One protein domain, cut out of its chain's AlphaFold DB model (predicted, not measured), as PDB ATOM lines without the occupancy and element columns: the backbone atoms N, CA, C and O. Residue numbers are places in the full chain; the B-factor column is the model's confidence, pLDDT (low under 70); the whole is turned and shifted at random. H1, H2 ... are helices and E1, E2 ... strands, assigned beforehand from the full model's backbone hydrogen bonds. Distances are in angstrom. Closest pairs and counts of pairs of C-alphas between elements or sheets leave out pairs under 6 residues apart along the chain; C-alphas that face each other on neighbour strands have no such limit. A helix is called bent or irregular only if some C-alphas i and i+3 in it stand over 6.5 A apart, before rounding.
ATOM      1  N   ARG A   4     247.033 297.943 374.469       55.34
ATOM      2  CA  ARG A   4     247.146 299.005 373.461       55.34
ATOM      3  C   ARG A   4     245.853 299.788 373.210       55.34
ATOM      4  O   ARG A   4     245.914 300.994 373.023       55.34
ATOM      5  N   VAL A   5     244.689 299.132 373.220       59.09
ATOM      6  CA  VAL A   5     243.405 299.817 372.947       59.09
ATOM      7  C   VAL A   5     242.990 300.678 374.140       59.09
ATOM      8  O   VAL A   5     242.439 301.759 373.960       59.09
ATOM      9  N   SER A   6     243.278 300.212 375.355       61.25
ATOM     10  CA  SER A   6     243.003 300.946 376.591       61.25
ATOM     11  C   SER A   6     243.891 302.191 376.708       61.25
ATOM     12  O   SER A   6     243.395 303.265 377.046       61.25
ATOM     13  N   GLU A   7     245.180 302.068 376.371       64.25
ATOM     14  CA  GLU A   7     246.132 303.188 376.356       64.25
ATOM     15  C   GLU A   7     245.808 304.227 375.274       64.25
ATOM     16  O   GLU A   7     245.840 305.426 375.552       64.25
ATOM     17  N   GLU A   8     245.433 303.801 374.063       66.56
ATOM     18  CA  GLU A   8     245.017 304.722 372.996       66.56
ATOM     19  C   GLU A   8     243.756 305.511 373.370       66.56
ATOM     20  O   GLU A   8     243.679 306.705 373.089       66.56
ATOM     21  N   LEU A   9     242.797 304.881 374.055       56.16
ATOM     22  CA  LEU A   9     241.578 305.532 374.545       56.16
ATOM     23  C   LEU A   9     241.860 306.560 375.644       56.16
ATOM     24  O   LEU A   9     241.320 307.665 375.599       56.16
ATOM     25  N   LEU A  10     242.734 306.228 376.597       58.53
ATOM     26  CA  LEU A  10     243.202 307.160 377.630       58.53
ATOM     27  C   LEU A  10     243.950 308.349 377.013       58.53
ATOM     28  O   LEU A  10     243.695 309.503 377.362       58.53
ATOM     29  N   ALA A  11     244.821 308.085 376.039       66.38
ATOM     30  CA  ALA A  11     245.573 309.119 375.342       66.38
ATOM     31  C   ALA A  11     244.704 309.969 374.393       66.38
ATOM     32  O   ALA A  11     245.067 311.111 374.105       66.38
ATOM     33  N   ALA A  12     243.581 309.436 373.900       58.97
ATOM     34  CA  ALA A  12     242.600 310.157 373.088       58.97
ATOM     35  C   ALA A  12     241.638 311.000 373.940       58.97
ATOM     36  O   ALA A  12     241.295 312.125 373.577       58.97
ATOM     37  N   ALA A  13     241.266 310.510 375.126       54.47
ATOM     38  CA  ALA A  13     240.521 311.285 376.118       54.47
ATOM     39  C   ALA A  13     241.314 312.521 376.576       54.47
ATOM     40  O   ALA A  13     240.756 313.613 376.645       54.47
ATOM     41  N   ALA A  14     242.630 312.383 376.779       62.84
ATOM     42  CA  ALA A  14     243.520 313.508 377.084       62.84
ATOM     43  C   ALA A  14     243.671 314.514 375.921       62.84
ATOM     44  O   ALA A  14     244.006 315.674 376.153       62.84
ATOM     45  N   ARG A  15     243.421 314.088 374.675       67.25
ATOM     46  CA  ARG A  15     243.524 314.906 373.454       67.25
ATOM     47  C   ARG A  15     242.182 315.457 372.958       67.25
ATOM     48  O   ARG A  15     242.155 316.135 371.935       67.25
ATOM     49  N   GLY A  16     241.079 315.178 373.657       61.72
ATOM     50  CA  GLY A  16     239.739 315.638 373.276       61.72
ATOM     51  C   GLY A  16     239.176 314.993 372.003       61.72
ATOM     52  O   GLY A  16     238.159 315.453 371.498       61.72
ATOM     53  N   ASN A  17     239.798 313.929 371.486       63.25
ATOM     54  CA  ASN A  17     239.386 313.224 370.265       63.25
ATOM     55  C   ASN A  17     238.913 311.786 370.540       63.25
ATOM     56  O   ASN A  17     238.872 310.948 369.636       63.25
ATOM     57  N   ALA A  18     238.529 311.496 371.787       58.94
ATOM     58  CA  ALA A  18     237.945 310.213 372.171       58.94
ATOM     59  C   ALA A  18     236.751 309.845 371.279       58.94
ATOM     60  O   ALA A  18     236.635 308.691 370.880       58.94
ATOM     61  N   ASP A  19     235.923 310.816 370.885       57.06
ATOM     62  CA  ASP A  19     234.767 310.572 370.016       57.06
ATOM     63  C   ASP A  19     235.161 310.108 368.598       57.06
ATOM     64  O   ASP A  19     234.519 309.210 368.055       57.06
ATOM     65  N   GLU A  20     236.260 310.613 368.019       57.12
ATOM     66  CA  GLU A  20     236.783 310.153 366.717       57.12
ATOM     67  C   GLU A  20     237.401 308.751 366.793       57.12
ATOM     68  O   GLU A  20     237.218 307.927 365.891       57.12
ATOM     69  N   VAL A  21     238.122 308.450 367.876       58.25
ATOM     70  CA  VAL A  21     238.694 307.113 368.108       58.25
ATOM     71  C   VAL A  21     237.579 306.092 368.334       58.25
ATOM     72  O   VAL A  21     237.625 304.988 367.792       58.25
ATOM     73  N   MET A  22     236.523 306.487 369.046       53.38
ATOM     74  CA  MET A  22     235.327 305.675 369.250       53.38
ATOM     75  C   MET A  22     234.517 305.481 367.966       53.38
ATOM     76  O   MET A  22     233.960 304.403 367.782       53.38
ATOM     77  N   ALA A  23     234.502 306.455 367.049       53.81
ATOM     78  CA  ALA A  23     233.862 306.320 365.738       53.81
ATOM     79  C   ALA A  23     234.592 305.332 364.804       53.81
ATOM     80  O   ALA A  23     233.959 304.684 363.970       53.81
ATOM     81  N   ARG A  24     235.916 305.167 364.952       50.94
ATOM     82  CA  ARG A  24     236.702 304.169 364.197       50.94
ATOM     83  C   ARG A  24     236.478 302.740 364.689       50.94
ATOM     84  O   ARG A  24     236.610 301.787 363.920       50.94
ATOM     85  N   VAL A  25     236.115 302.573 365.957       57.88
ATOM     86  CA  VAL A  25     235.692 301.282 366.493       57.88
ATOM     87  C   VAL A  25     234.218 301.101 366.142       57.88
ATOM     88  O   VAL A  25     233.342 301.612 366.824       57.88
ATOM     89  N   SER A  26     233.919 300.353 365.077       56.84
ATOM     90  CA  SER A  26     232.543 299.948 364.749       56.84
ATOM     91  C   SER A  26     231.977 299.072 365.876       56.84
ATOM     92  O   SER A  26     232.113 297.841 365.862       56.84
ATOM     93  N   VAL A  27     231.372 299.702 366.881       59.47
ATOM     94  CA  VAL A  27     230.694 299.037 367.991       59.47
ATOM     95  C   VAL A  27     229.229 298.820 367.596       59.47
ATOM     96  O   VAL A  27     228.555 299.785 367.248       59.47
ATOM     97  N   PRO A  28     228.716 297.578 367.617       64.88
ATOM     98  CA  PRO A  28     227.318 297.321 367.312       64.88
ATOM     99  C   PRO A  28     226.420 298.001 368.346       64.88
ATOM    100  O   PRO A  28     226.582 297.785 369.550       64.88
ATOM    101  N   GLU A  29     225.476 298.800 367.861       68.25
ATOM    102  CA  GLU A  29     224.490 299.484 368.689       68.25
ATOM    103  C   GLU A  29     223.451 298.468 369.184       68.25
ATOM    104  O   GLU A  29     222.829 297.751 368.396       68.25
ATOM    105  N   LEU A  30     223.301 298.346 370.507       72.94
ATOM    106  CA  LEU A  30     222.228 297.547 371.096       72.94
ATOM    107  C   LEU A  30     220.971 298.404 371.193       72.94
ATOM    108  O   LEU A  30     220.956 299.400 371.910       72.94
ATOM    109  N   ASN A  31     219.894 297.959 370.551       77.81
ATOM    110  CA  ASN A  31     218.574 298.521 370.787       77.81
ATOM    111  C   ASN A  31     217.877 297.748 371.920       77.81
ATOM    112  O   ASN A  31     217.468 296.595 371.765       77.81
ATOM    113  N   PHE A  32     217.759 298.417 373.066       77.62
ATOM    114  CA  PHE A  32     217.164 297.897 374.296       77.62
ATOM    115  C   PHE A  32     215.700 297.481 374.156       77.62
ATOM    116  O   PHE A  32     215.265 296.544 374.824       77.62
ATOM    117  N   LEU A  33     214.954 298.111 373.246       79.00
ATOM    118  CA  LEU A  33     213.528 297.844 373.050       79.00
ATOM    119  C   LEU A  33     213.247 296.433 372.518       79.00
ATOM    120  O   LEU A  33     212.132 295.942 372.653       79.00
ATOM    121  N   TYR A  34     214.238 295.757 371.931       80.62
ATOM    122  CA  TYR A  34     214.041 294.402 371.407       80.62
ATOM    123  C   TYR A  34     213.993 293.321 372.480       80.62
ATOM    124  O   TYR A  34     213.486 292.228 372.228       80.62
ATOM    125  N   PHE A  35     214.571 293.582 373.648       81.06
ATOM    126  CA  PHE A  35     214.789 292.539 374.643       81.06
ATOM    127  C   PHE A  35     214.377 292.952 376.058       81.06
ATOM    128  O   PHE A  35     214.268 292.084 376.911       81.06
ATOM    129  N   ILE A  36     214.053 294.228 376.288       86.38
ATOM    130  CA  ILE A  36     213.442 294.708 377.529       86.38
ATOM    131  C   ILE A  36     211.930 294.849 377.330       86.38
ATOM    132  O   ILE A  36     211.471 295.470 376.374       86.38
ATOM    133  N   ARG A  37     211.156 294.283 378.255       86.19
ATOM    134  CA  ARG A  37     209.702 294.420 378.351       86.19
ATOM    135  C   ARG A  37     209.358 295.432 379.436       86.19
ATOM    136  O   ARG A  37     209.992 295.440 380.490       86.19
ATOM    137  N   ALA A  38     208.347 296.252 379.181       85.88
ATOM    138  CA  ALA A  38     207.783 297.165 380.165       85.88
ATOM    139  C   ALA A  38     206.406 296.657 380.601       85.88
ATOM    140  O   ALA A  38     205.551 296.409 379.753       85.88
ATOM    141  N   ASP A  39     206.214 296.513 381.909       80.88
ATOM    142  CA  ASP A  39     204.917 296.272 382.542       80.88
ATOM    143  C   ASP A  39     204.679 297.379 383.580       80.88
ATOM    144  O   ASP A  39     205.252 297.379 384.675       80.88
ATOM    145  N   GLY A  40     203.935 298.411 383.172       82.62
ATOM    146  CA  GLY A  40     203.843 299.671 383.906       82.62
ATOM    147  C   GLY A  40     205.218 300.327 384.076       82.62
ATOM    148  O   GLY A  40     205.902 300.628 383.100       82.62
ATOM    149  N   GLU A  41     205.632 300.532 385.326       79.06
ATOM    150  CA  GLU A  41     206.945 301.096 385.674       79.06
ATOM    151  C   GLU A  41     208.062 300.039 385.750       79.06
ATOM    152  O   GLU A  41     209.242 300.381 385.878       79.06
ATOM    153  N   ARG A  42     207.728 298.743 385.673       81.50
ATOM    154  CA  ARG A  42     208.703 297.657 385.812       81.50
ATOM    155  C   ARG A  42     209.281 297.269 384.460       81.50
ATOM    156  O   ARG A  42     208.572 296.813 383.566       81.50
ATOM    157  N   LEU A  43     210.600 297.394 384.341       88.69
ATOM    158  CA  LEU A  43     211.358 296.898 383.197       88.69
ATOM    159  C   LEU A  43     211.943 295.524 383.518       88.69
ATOM    160  O   LEU A  43     212.706 295.378 384.478       88.69
ATOM    161  N   THR A  44     211.604 294.533 382.698       90.69
ATOM    162  CA  THR A  44     212.062 293.149 382.846       90.69
ATOM    163  C   THR A  44     212.659 292.620 381.546       90.69
ATOM    164  O   THR A  44     212.335 293.078 380.453       90.69
ATOM    165  N   THR A  45     213.561 291.653 381.643       93.56
ATOM    166  CA  THR A  45     214.097 290.908 380.494       93.56
ATOM    167  C   THR A  45     214.254 289.449 380.882       93.56
ATOM    168  O   THR A  45     214.315 289.113 382.064       93.56
ATOM    169  N   THR A  46     214.354 288.565 379.895       94.50
ATOM    170  CA  THR A  46     214.651 287.155 380.149       94.50
ATOM    171  C   THR A  46     216.080 286.779 379.779       94.50
ATOM    172  O   THR A  46     216.736 287.413 378.950       94.50
ATOM    173  N   SER A  47     216.583 285.710 380.388       94.56
ATOM    174  CA  SER A  47     217.903 285.144 380.098       94.56
ATOM    175  C   SER A  47     218.084 284.768 378.617       94.56
ATOM    176  O   SER A  47     219.177 284.937 378.071       94.56
ATOM    177  N   GLN A  48     217.027 284.307 377.938       92.38
ATOM    178  CA  GLN A  48     217.056 283.995 376.510       92.38
ATOM    179  C   GLN A  48     217.122 285.263 375.651       92.38
ATOM    180  O   GLN A  48     217.924 285.331 374.716       92.38
ATOM    181  N   GLN A  49     216.351 286.292 376.007       91.75
ATOM    182  CA  GLN A  49     216.397 287.611 375.376       91.75
ATOM    183  C   GLN A  49     217.793 288.251 375.489       91.75
ATOM    184  O   GLN A  49     218.356 288.706 374.490       91.75
ATOM    185  N   VAL A  50     218.416 288.185 376.671       93.12
ATOM    186  CA  VAL A  50     219.802 288.637 376.887       93.12
ATOM    187  C   VAL A  50     220.792 287.831 376.040       93.12
ATOM    188  O   VAL A  50     221.682 288.401 375.406       93.12
ATOM    189  N   ALA A  51     220.640 286.507 375.976       93.00
ATOM    190  CA  ALA A  51     221.501 285.654 375.158       93.00
ATOM    191  C   ALA A  51     221.465 286.060 373.672       93.00
ATOM    192  O   ALA A  51     222.519 286.218 373.049       93.00
ATOM    193  N   MET A  52     220.270 286.318 373.130       90.44
ATOM    194  CA  MET A  52     220.088 286.795 371.755       90.44
ATOM    195  C   MET A  52     220.725 288.173 371.536       90.44
ATOM    196  O   MET A  52     221.519 288.344 370.604       90.44
ATOM    197  N   ALA A  53     220.450 289.129 372.427       89.56
ATOM    198  CA  ALA A  53     220.962 290.493 372.328       89.56
ATOM    199  C   ALA A  53     222.499 290.523 372.310       89.56
ATOM    200  O   ALA A  53     223.113 291.118 371.423       89.56
ATOM    201  N   PHE A  54     223.151 289.786 373.210       90.69
ATOM    202  CA  PHE A  54     224.612 289.770 373.321       90.69
ATOM    203  C   PHE A  54     225.294 288.731 372.422       90.69
ATOM    204  O   PHE A  54     226.524 288.682 372.387       90.69
ATOM    205  N   GLY A  55     224.526 287.937 371.666       90.50
ATOM    206  CA  GLY A  55     225.058 286.904 370.773       90.50
ATOM    207  C   GLY A  55     225.776 285.790 371.535       90.50
ATOM    208  O   GLY A  55     226.794 285.276 371.077       90.50
ATOM    209  N   LYS A  56     225.287 285.465 372.733       93.19
ATOM    210  CA  LYS A  56     225.834 284.429 373.614       93.19
ATOM    211  C   LYS A  56     224.924 283.206 373.596       93.19
ATOM    212  O   LYS A  56     223.719 283.314 373.396       93.19
ATOM    213  N   HIS A  57     225.484 282.029 373.864       93.44
ATOM    214  CA  HIS A  57     224.659 280.852 374.119       93.44
ATOM    215  C   HIS A  57     223.902 281.009 375.439       93.44
ATOM    216  O   HIS A  57     224.501 281.355 376.458       93.44
ATOM    217  N   HIS A  58     222.608 280.677 375.435       93.69
ATOM    218  CA  HIS A  58     221.748 280.743 376.622       93.69
ATOM    219  C   HIS A  58     222.320 279.952 377.806       93.69
ATOM    220  O   HIS A  58     222.360 280.468 378.917       93.69
ATOM    221  N   LYS A  59     222.917 278.777 377.558       94.19
ATOM    222  CA  LYS A  59     223.640 277.991 378.577       94.19
ATOM    223  C   LYS A  59     224.722 278.796 379.314       94.19
ATOM    224  O   LYS A  59     224.868 278.646 380.524       94.19
ATOM    225  N   ASN A  60     225.477 279.632 378.601       95.38
ATOM    226  CA  ASN A  60     226.544 280.438 379.202       95.38
ATOM    227  C   ASN A  60     225.956 281.586 380.019       95.38
ATOM    228  O   ASN A  60     226.404 281.819 381.132       95.38
ATOM    229  N   VAL A  61     224.899 282.228 379.514       95.62
ATOM    230  CA  VAL A  61     224.173 283.264 380.260       95.62
ATOM    231  C   VAL A  61     223.599 282.701 381.562       95.62
ATOM    232  O   VAL A  61     223.795 283.291 382.614       95.62
ATOM    233  N   MET A  62     222.977 281.519 381.527       95.69
ATOM    234  CA  MET A  62     222.463 280.841 382.725       95.69
ATOM    235  C   MET A  62     223.563 280.530 383.746       95.69
ATOM    236  O   MET A  62     223.341 280.650 384.947       95.69
ATOM    237  N   ARG A  63     224.749 280.117 383.282       95.88
ATOM    238  CA  ARG A  63     225.913 279.898 384.152       95.88
ATOM    239  C   ARG A  63     226.363 281.205 384.800       95.88
ATOM    240  O   ARG A  63     226.583 281.223 386.004       95.88
ATOM    241  N   ASP A  64     226.487 282.267 384.012       96.12
ATOM    242  CA  ASP A  64     226.963 283.565 384.487       96.12
ATOM    243  C   ASP A  64     225.964 284.186 385.489       96.12
ATOM    244  O   ASP A  64     226.387 284.740 386.496       96.12
ATOM    245  N   ILE A  65     224.650 284.000 385.287       95.44
ATOM    246  CA  ILE A  65     223.608 284.396 386.254       95.44
ATOM    247  C   ILE A  65     223.767 283.646 387.578       95.44
ATOM    248  O   ILE A  65     223.761 284.276 388.626       95.44
ATOM    249  N   ARG A  66     223.937 282.317 387.557       94.50
ATOM    250  CA  ARG A  66     224.123 281.541 388.797       94.50
ATOM    251  C   ARG A  66     225.380 281.969 389.550       94.50
ATOM    252  O   ARG A  66     225.316 282.197 390.747       94.50
ATOM    253  N   ALA A  67     226.485 282.163 388.831       94.69
ATOM    254  CA  ALA A  67     227.725 282.643 389.433       94.69
ATOM    255  C   ALA A  67     227.580 284.048 390.042       94.69
ATOM    256  O   ALA A  67     228.228 284.343 391.041       94.69
ATOM    257  N   LEU A  68     226.760 284.914 389.440       93.75
ATOM    258  CA  LEU A  68     226.458 286.242 389.974       93.75
ATOM    259  C   LEU A  68     225.571 286.158 391.221       93.75
ATOM    260  O   LEU A  68     225.837 286.848 392.197       93.75
ATOM    261  N   ILE A  69     224.561 285.287 391.198       92.44
ATOM    262  CA  ILE A  69     223.673 285.009 392.331       92.44
ATOM    263  C   ILE A  69     224.470 284.583 393.574       92.44
ATOM    264  O   ILE A  69     224.155 285.037 394.668       92.44
ATOM    265  N   ASP A  70     225.521 283.781 393.401       90.94
ATOM    266  CA  ASP A  70     226.376 283.323 394.506       90.94
ATOM    267  C   ASP A  70     227.257 284.441 395.107       90.94
ATOM    268  O   ASP A  70     227.825 284.272 396.184       90.94
ATOM    269  N   GLN A  71     227.404 285.576 394.412       90.75
ATOM    270  CA  GLN A  71     228.282 286.688 394.803       90.75
ATOM    271  C   GLN A  71     227.538 287.891 395.395       90.75
ATOM    272  O   GLN A  71     228.182 288.771 395.966       90.75
ATOM    273  N   ILE A  72     226.215 287.962 395.239       89.94
ATOM    274  CA  ILE A  72     225.407 289.103 395.686       89.94
ATOM    275  C   ILE A  72     224.645 288.779 396.978       89.94
ATOM    276  O   ILE A  72     224.338 287.611 397.230       89.94
ATOM    277  N   PRO A  73     224.308 289.792 397.797       90.25
ATOM    278  CA  PRO A  73     223.428 289.614 398.947       90.25
ATOM    279  C   PRO A  73     222.095 288.964 398.557       90.25
ATOM    280  O   PRO A  73     221.577 289.168 397.457       90.25
ATOM    281  N   GLU A  74     221.506 288.196 399.476       86.88
ATOM    282  CA  GLU A  74     220.268 287.464 399.194       86.88
ATOM    283  C   GLU A  74     219.090 288.389 398.838       86.88
ATOM    284  O   GLU A  74     218.275 288.048 397.979       86.88
ATOM    285  N   GLU A  75     219.028 289.574 399.442       87.31
ATOM    286  CA  GLU A  75     218.011 290.591 399.151       87.31
ATOM    287  C   GLU A  75     218.074 291.043 397.684       87.31
ATOM    288  O   GLU A  75     217.063 291.032 396.977       87.31
ATOM    289  N   ASP A  76     219.280 291.339 397.190       85.31
ATOM    290  CA  ASP A  76     219.507 291.724 395.796       85.31
ATOM    291  C   ASP A  76     219.222 290.569 394.840       85.31
ATOM    292  O   ASP A  76     218.700 290.780 393.745       85.31
ATOM    293  N   ARG A  77     219.536 289.333 395.239       86.75
ATOM    294  CA  ARG A  77     219.222 288.137 394.451       86.75
ATOM    295  C   ARG A  77     217.721 288.008 394.210       86.75
ATOM    296  O   ARG A  77     217.313 287.833 393.062       86.75
ATOM    297  N   LEU A  78     216.919 288.075 395.275       83.12
ATOM    298  CA  LEU A  78     215.472 287.839 395.227       83.12
ATOM    299  C   LEU A  78     214.724 288.900 394.412       83.12
ATOM    300  O   LEU A  78     213.750 288.571 393.745       83.12
ATOM    301  N   LEU A  79     215.194 290.148 394.432       87.44
ATOM    302  CA  LEU A  79     214.571 291.251 393.694       87.44
ATOM    303  C   LEU A  79     214.946 291.277 392.207       87.44
ATOM    304  O   LEU A  79     214.225 291.855 391.392       87.44
ATOM    305  N   ASN A  80     216.091 290.695 391.850       90.62
ATOM    306  CA  ASN A  80     216.679 290.875 390.529       90.62
ATOM    307  C   ASN A  80     216.670 289.622 389.653       90.62
ATOM    308  O   ASN A  80     216.747 289.777 388.434       90.62
ATOM    309  N   PHE A  81     216.580 288.415 390.225       93.69
ATOM    310  CA  PHE A  81     216.657 287.156 389.476       93.69
ATOM    311  C   PHE A  81     215.577 286.158 389.905       93.69
ATOM    312  O   PHE A  81     215.692 285.484 390.928       93.69
ATOM    313  N   GLU A  82     214.571 285.982 389.052       92.44
ATOM    314  CA  GLU A  82     213.465 285.048 389.262       92.44
ATOM    315  C   GLU A  82     213.596 283.840 388.320       92.44
ATOM    316  O   GLU A  82     213.640 284.013 387.097       92.44
ATOM    317  N   PRO A  83     213.672 282.597 388.834       92.31
ATOM    318  CA  PRO A  83     213.627 281.405 387.995       92.31
ATOM    319  C   PRO A  83     212.330 281.352 387.182       92.31
ATOM    320  O   PRO A  83     211.242 281.554 387.712       92.31
ATOM    321  N   THR A  84     212.435 281.040 385.895       92.44
ATOM    322  CA  THR A  84     211.282 280.924 384.998       92.44
ATOM    323  C   THR A  84     211.448 279.749 384.038       92.44
ATOM    324  O   THR A  84     212.512 279.127 383.964       92.44
ATOM    325  N   VAL A  85     210.391 279.426 383.301       90.69
ATOM    326  CA  VAL A  85     210.401 278.404 382.254       90.69
ATOM    327  C   VAL A  85     210.039 279.071 380.937       90.69
ATOM    328  O   VAL A  85     208.978 279.675 380.807       90.69
ATOM    329  N   GLU A  86     210.924 278.946 379.955       84.81
ATOM    330  CA  GLU A  86     210.727 279.480 378.613       84.81
ATOM    331  C   GLU A  86     210.518 278.335 377.621       84.81
ATOM    332  O   GLU A  86     211.212 277.314 377.655       84.81
ATOM    333  N   MET A  87     209.557 278.506 376.717       86.25
ATOM    334  CA  MET A  87     209.322 277.561 375.630       86.25
ATOM    335  C   MET A  87     210.280 277.868 374.485       86.25
ATOM    336  O   MET A  87     210.247 278.959 373.913       86.25
ATOM    337  N   ARG A  88     211.130 276.903 374.123       82.44
ATOM    338  CA  ARG A  88     212.033 277.031 372.973       82.44
ATOM    339  C   ARG A  88     211.620 276.119 371.817       82.44
ATOM    340  O   ARG A  88     211.091 275.035 372.064       82.44
ATOM    341  N   PRO A  89     211.927 276.500 370.563       82.25
ATOM    342  CA  PRO A  89     211.675 275.647 369.411       82.25
ATOM    343  C   PRO A  89     212.389 274.306 369.553       82.25
ATOM    344  O   PRO A  89     213.555 274.249 369.963       82.25
ATOM    345  N   ASN A  90     211.688 273.236 369.193       83.69
ATOM    346  CA  ASN A  90     212.258 271.904 369.156       83.69
ATOM    347  C   ASN A  90     213.135 271.752 367.906       83.69
ATOM    348  O   ASN A  90     212.615 271.868 366.795       83.69
ATOM    349  N   PRO A  91     214.442 271.469 368.051       81.38
ATOM    350  CA  PRO A  91     215.324 271.260 366.903       81.38
ATOM    351  C   PRO A  91     214.872 270.120 365.980       81.38
ATOM    352  O   PRO A  91     215.226 270.118 364.808       81.38
ATOM    353  N   SER A  92     214.083 269.175 366.499       86.06
ATOM    354  CA  SER A  92     213.591 268.001 365.774       86.06
ATOM    355  C   SER A  92     212.191 268.188 365.168       86.06
ATOM    356  O   SER A  92     211.603 267.215 364.709       86.06
ATOM    357  N   GLY A  93     211.630 269.405 365.171       79.81
ATOM    358  CA  GLY A  93     210.355 269.714 364.502       79.81
ATOM    359  C   GLY A  93     209.079 269.311 365.257       79.81
ATOM    360  O   GLY A  93     208.005 269.320 364.667       79.81
ATOM    361  N   GLY A  94     209.188 268.960 366.543       83.25
ATOM    362  CA  GLY A  94     208.051 268.649 367.421       83.25
ATOM    363  C   GLY A  94     207.577 269.827 368.283       83.25
ATOM    364  O   GLY A  94     207.933 270.983 368.043       83.25
ATOM    365  N   GLU A  95     206.805 269.523 369.328       86.44
ATOM    366  CA  GLU A  95     206.325 270.514 370.301       86.44
ATOM    367  C   GLU A  95     207.469 271.274 370.977       86.44
ATOM    368  O   GLU A  95     208.553 270.726 371.209       86.44
ATOM    369  N   SER A  96     207.206 272.542 371.306       85.06
ATOM    370  CA  SER A  96     208.162 273.422 371.981       85.06
ATOM    371  C   SER A  96     208.650 272.805 373.290       85.06
ATOM    372  O   SER A  96     207.874 272.275 374.079       85.06
ATOM    373  N   ILE A  97     209.952 272.904 373.538       85.56
ATOM    374  CA  ILE A  97     210.588 272.306 374.709       85.56
ATOM    375  C   ILE A  97     210.595 273.332 375.840       85.56
ATOM    376  O   ILE A  97     211.160 274.418 375.688       85.56
ATOM    377  N   ALA A  98     210.038 272.965 376.993       87.94
ATOM    378  CA  ALA A  98     210.176 273.735 378.223       87.94
ATOM    379  C   ALA A  98     211.645 273.741 378.671       87.94
ATOM    380  O   ALA A  98     212.250 272.691 378.887       87.94
ATOM    381  N   SER A  99     212.243 274.926 378.775       87.31
ATOM    382  CA  SER A  99     213.634 275.107 379.189       87.31
ATOM    383  C   SER A  99     213.725 276.056 380.378       87.31
ATOM    384  O   SER A  99     213.057 277.091 380.380       87.31
ATOM    385  N   PRO A 100     214.553 275.746 381.389       92.69
ATOM    386  CA  PRO A 100     214.738 276.639 382.523       92.69
ATOM    387  C   PRO A 100     215.437 277.928 382.080       92.69
ATOM    388  O   PRO A 100     216.401 277.897 381.311       92.69
ATOM    389  N   GLY A 101     214.975 279.050 382.616       93.94
ATOM    390  CA  GLY A 101     215.482 280.393 382.369       93.94
ATOM    391  C   GLY A 101     215.440 281.246 383.636       93.94
ATOM    392  O   GLY A 101     215.043 280.783 384.704       93.94
ATOM    393  N   PHE A 102     215.833 282.509 383.504       94.75
ATOM    394  CA  PHE A 102     215.585 283.542 384.512       94.75
ATOM    395  C   PHE A 102     214.861 284.730 383.884       94.75
ATOM    396  O   PHE A 102     215.245 285.176 382.798       94.75
ATOM    397  N   ALA A 103     213.855 285.248 384.580       93.75
ATOM    398  CA  ALA A 103     213.397 286.618 384.423       93.75
ATOM    399  C   ALA A 103     214.254 287.510 385.328       93.75
ATOM    400  O   ALA A 103     214.655 287.103 386.420       93.75
ATOM    401  N   MET A 104     214.592 288.702 384.855       94.12
ATOM    402  CA  MET A 104     215.415 289.634 385.613       94.12
ATOM    403  C   MET A 104     214.909 291.060 385.476       94.12
ATOM    404  O   MET A 104     214.394 291.459 384.427       94.12
ATOM    405  N   SER A 105     215.085 291.825 386.548       94.00
ATOM    406  CA  SER A 105     214.833 293.261 386.562       94.00
ATOM    407  C   SER A 105     215.871 294.001 385.705       94.00
ATOM    408  O   SER A 105     216.904 293.447 385.305       94.00
ATOM    409  N   ARG A 106     215.639 295.295 385.471       90.31
ATOM    410  CA  ARG A 106     216.648 296.212 384.911       90.31
ATOM    411  C   ARG A 106     217.991 296.121 385.647       90.31
ATOM    412  O   ARG A 106     219.041 296.133 385.003       90.31
ATOM    413  N   ASP A 107     217.962 296.047 386.973       91.44
ATOM    414  CA  ASP A 107     219.168 296.113 387.801       91.44
ATOM    415  C   ASP A 107     219.917 294.776 387.770       91.44
ATOM    416  O   ASP A 107     221.123 294.759 387.516       91.44
ATOM    417  N   GLY A 108     219.198 293.648 387.835       92.81
ATOM    418  CA  GLY A 108     219.764 292.315 387.605       92.81
ATOM    419  C   GLY A 108     220.413 292.168 386.232       92.81
ATOM    420  O   GLY A 108     221.544 291.687 386.110       92.81
ATOM    421  N   PHE A 109     219.738 292.656 385.189       93.75
ATOM    422  CA  PHE A 109     220.304 292.711 383.845       93.75
ATOM    423  C   PHE A 109     221.576 293.562 383.789       93.75
ATOM    424  O   PHE A 109     222.561 293.152 383.174       93.75
ATOM    425  N   THR A 110     221.573 294.730 384.432       92.12
ATOM    426  CA  THR A 110     222.724 295.639 384.429       92.12
ATOM    427  C   THR A 110     223.934 294.989 385.096       92.12
ATOM    428  O   THR A 110     225.017 295.001 384.510       92.12
ATOM    429  N   LEU A 111     223.754 294.348 386.256       93.12
ATOM    430  CA  LEU A 111     224.818 293.605 386.943       93.12
ATOM    431  C   LEU A 111     225.428 292.526 386.037       93.12
ATOM    432  O   LEU A 111     226.646 292.463 385.860       93.12
ATOM    433  N   LEU A 112     224.578 291.730 385.388       94.69
ATOM    434  CA  LEU A 112     225.005 290.695 384.452       94.69
ATOM    435  C   LEU A 112     225.759 291.279 383.242       94.69
ATOM    436  O   LEU A 112     226.836 290.801 382.874       94.69
ATOM    437  N   ALA A 113     225.216 292.329 382.622       92.62
ATOM    438  CA  ALA A 113     225.784 292.954 381.431       92.62
ATOM    439  C   ALA A 113     227.147 293.615 381.697       92.62
ATOM    440  O   ALA A 113     228.006 293.632 380.807       92.62
ATOM    441  N   MET A 114     227.392 294.109 382.917       91.75
ATOM    442  CA  MET A 114     228.691 294.666 383.310       91.75
ATOM    443  C   MET A 114     229.804 293.609 383.326       91.75
ATOM    444  O   MET A 114     230.930 293.908 382.907       91.75
ATOM    445  N   GLY A 115     229.482 292.365 383.693       91.56
ATOM    446  CA  GLY A 115     230.406 291.225 383.642       91.56
ATOM    447  C   GLY A 115     230.700 290.717 382.224       91.56
ATOM    448  O   GLY A 115     231.685 290.011 381.997       91.56
ATOM    449  N   PHE A 116     229.890 291.088 381.230       93.62
ATOM    450  CA  PHE A 116     230.093 290.629 379.860       93.62
ATOM    451  C   PHE A 116     231.265 291.320 379.153       93.62
ATOM    452  O   PHE A 116     231.565 292.504 379.329       93.62
ATOM    453  N   THR A 117     231.897 290.554 378.267       90.94
ATOM    454  CA  THR A 117     232.969 290.985 377.364       90.94
ATOM    455  C   THR A 117     232.548 290.820 375.898       90.94
ATOM    456  O   THR A 117     231.643 290.039 375.578       90.94
ATOM    457  N   GLY A 118     233.200 291.569 374.999       88.06
ATOM    458  CA  GLY A 118     232.961 291.556 373.548       88.06
ATOM    459  C   GLY A 118     232.416 292.880 372.999       88.06
ATOM    460  O   GLY A 118     232.052 293.770 373.762       88.06
ATOM    461  N   LYS A 119     232.344 293.017 371.664       87.69
ATOM    462  CA  LYS A 119     231.941 294.273 370.991       87.69
ATOM    463  C   LYS A 119     230.539 294.746 371.397       87.69
ATOM    464  O   LYS A 119     230.352 295.916 371.691       87.69
ATOM    465  N   ARG A 120     229.569 293.831 371.480       86.62
ATOM    466  CA  ARG A 120     228.195 294.131 371.925       86.62
ATOM    467  C   ARG A 120     228.143 294.595 373.383       86.62
ATOM    468  O   ARG A 120     227.515 295.599 373.692       86.62
ATOM    469  N   ALA A 121     228.874 293.913 374.266       89.00
ATOM    470  CA  ALA A 121     228.980 294.319 375.665       89.00
ATOM    471  C   ALA A 121     229.666 295.681 375.825       89.00
ATOM    472  O   ALA A 121     229.250 296.485 376.648       89.00
ATOM    473  N   LEU A 122     230.679 295.969 375.005       88.44
ATOM    474  CA  LEU A 122     231.304 297.286 374.961       88.44
ATOM    475  C   LEU A 122     230.304 298.366 374.520       88.44
ATOM    476  O   LEU A 122     230.234 299.408 375.161       88.44
ATOM    477  N   GLY A 123     229.488 298.094 373.496       86.50
ATOM    478  CA  GLY A 123     228.420 298.997 373.045       86.50
ATOM    479  C   GLY A 123     227.429 299.334 374.146       86.50
ATOM    480  O   GLY A 123     227.161 300.508 374.388       86.50
ATOM    481  N   PHE A 124     226.976 298.317 374.879       87.75
ATOM    482  CA  PHE A 124     226.149 298.505 376.068       87.75
ATOM    483  C   PHE A 124     226.819 299.430 377.096       87.75
ATOM    484  O   PHE A 124     226.214 300.409 377.525       87.75
ATOM    485  N   LYS A 125     228.081 299.158 377.458       86.88
ATOM    486  CA  LYS A 125     228.818 299.949 378.459       86.88
ATOM    487  C   LYS A 125     228.982 301.405 378.025       86.88
ATOM    488  O   LYS A 125     228.794 302.305 378.834       86.88
ATOM    489  N   ILE A 126     229.269 301.653 376.746       86.62
ATOM    490  CA  ILE A 126     229.366 303.012 376.197       86.62
ATOM    491  C   ILE A 126     228.014 303.725 376.267       86.62
ATOM    492  O   ILE A 126     227.958 304.876 376.696       86.62
ATOM    493  N   ALA A 127     226.929 303.059 375.863       83.94
ATOM    494  CA  ALA A 127     225.586 303.631 375.930       83.94
ATOM    495  C   ALA A 127     225.196 303.975 377.375       83.94
ATOM    496  O   ALA A 127     224.682 305.064 377.632       83.94
ATOM    497  N   TYR A 128     225.524 303.094 378.323       85.69
ATOM    498  CA  TYR A 128     225.329 303.326 379.752       85.69
ATOM    499  C   TYR A 128     226.103 304.563 380.242       85.69
ATOM    500  O   TYR A 128     225.525 305.441 380.879       85.69
ATOM    501  N   ILE A 129     227.387 304.692 379.879       84.62
ATOM    502  CA  ILE A 129     228.216 305.863 380.224       84.62
ATOM    503  C   ILE A 129     227.629 307.154 379.635       84.62
ATOM    504  O   ILE A 129     227.541 308.168 380.325       84.62
ATOM    505  N   LYS A 130     227.191 307.131 378.370       82.75
ATOM    506  CA  LYS A 130     226.567 308.294 377.720       82.75
ATOM    507  C   LYS A 130     225.288 308.725 378.437       82.75
ATOM    508  O   LYS A 130     225.109 309.918 378.671       82.75
ATOM    509  N   ALA A 131     224.436 307.776 378.823       78.62
ATOM    510  CA  ALA A 131     223.227 308.061 379.589       78.62
ATOM    511  C   ALA A 131     223.556 308.696 380.952       78.62
ATOM    512  O   ALA A 131     222.928 309.680 381.342       78.62
TER     513      ALA A 131
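What this domain is: This is residues 4 to 131 of the 197 residues of an uncharacterized protein of Duganella rivi (UniProt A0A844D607). Four antiparallel strands, two of them short (E1 and E2) and two long and bent (E3 and E4), make a curled sheet; H6 stands up from it over E4, H3 packs beside its strands, H4 crosses both H3 and H6, and H7 packs on H6 away from the strands. At one end the hairpin of E3 and E4 reaches out to a loop at residues 89 to 96, and towards the other end the short pair H1 and H2 is set off from this body on a long link. The printed part has 128 residues, in the order H1 H2 E1 E2 H3 H4 H5 E3 E4 H6 H7; the sheet's order is E1 - E2 - E4 - E3, and the class is mixed, helices and strands. The whole is loose, with a radius of gyration of the C-alphas of 17.3 A and spans of 56 by 39 by 30 A.

How they stand to each other: Start at H1, residues 4 to 13, and go on to H2, residues 18 to 24. These two touch, with Ala 12 and Ala 18 closest, their C-alphas 4.7 A apart, at a steep tilt of 47 degrees, opposite ways. Next look for E1, residues 37 to 39, and E2, residues 42 to 46, a hairpin in which N 37 and O 44 are 2.8 A apart, within hydrogen-bond range. Further on, E3, residues 81 to 88, and E4, residues 97 to 105, form a second hairpin, with N 84 and O 101 at 2.9 A. E4 is also the antiparallel neighbour of E2, with N 104 and O 45 at 2.8 A. The pairing of E2 is staggered: residues 42 to 44 pair with E1 and 44 to 46 with E4. From edge strand E1 to edge strand E3 the way across the sheet turns by 116 degrees; it is curled like part of a barrel and only just strongly twisted, with C-alphas up to 4.5 A off its best plane. Go back to H3, residues 47 to 54, which is on the sheet at a height of 7.3 A, beside the strands and over none of them. H4, residues 58 to 69, touches H3 with residues 58 to 62 alone, the closest C-alphas being those of Ala 51 and His 58, 5.1 A apart, only just about perpendicular at 71 degrees. H5, residues 74 to 80, only grazes the sheet, with its residues 77 to 80. H6, residues 106 to 115, is the hub: it touches H5, with the C-alphas of Asn 80 and Gly 108 closest at 4.5 A, and only just touches H4, with 3 pairs of C-alphas within 8 A, Ile 65 and Leu 112 closest at 6.7 A. H6 lies over E4 at a height of 10.3 A, stands up from the sheet at 52 degrees, and is on the same face as H3. H4 and H6 with the sheet make two layers, helices on one face of a sheet. H7, residues 119 to 131, touches H6 with residues 121 to 125 alone, the C-alphas of Ala 113 and Ala 121 closest at 6.7 A, at a steep tilt of 53 degrees, opposite ways; it is not on the sheet. In H1, H2, H3, H4, H5 and H7 each O i to N i+4 pair is within hydrogen-bond range; in H6, 5 of 6 are.

Where its parts are: Find C-alpha 4 at (247.146, 299.005, 373.461), where H1 begins; it runs 14.2 A. H4 covers 16.4 A and H6 14.7 A. E3 covers 19.9 A and bends by 50 degrees at residue 84; E4, from C-alpha 97 at (210.588, 272.306, 374.709), covers 24.4 A and bends by 52 degrees at residue 100. H7 runs 18.4 A to C-alpha 131 at (223.227, 308.061, 379.589).

The domain as a whole: The C-alphas of Arg 15 and Gly 94 are the two farthest apart, at 58.6 A. The printed part has no cut. The link from H2 to E1, 12 residues, is long. Look at the B-factor column: the mean pLDDT of the printed part is 82.9, and residues 4 to 29 are under 70.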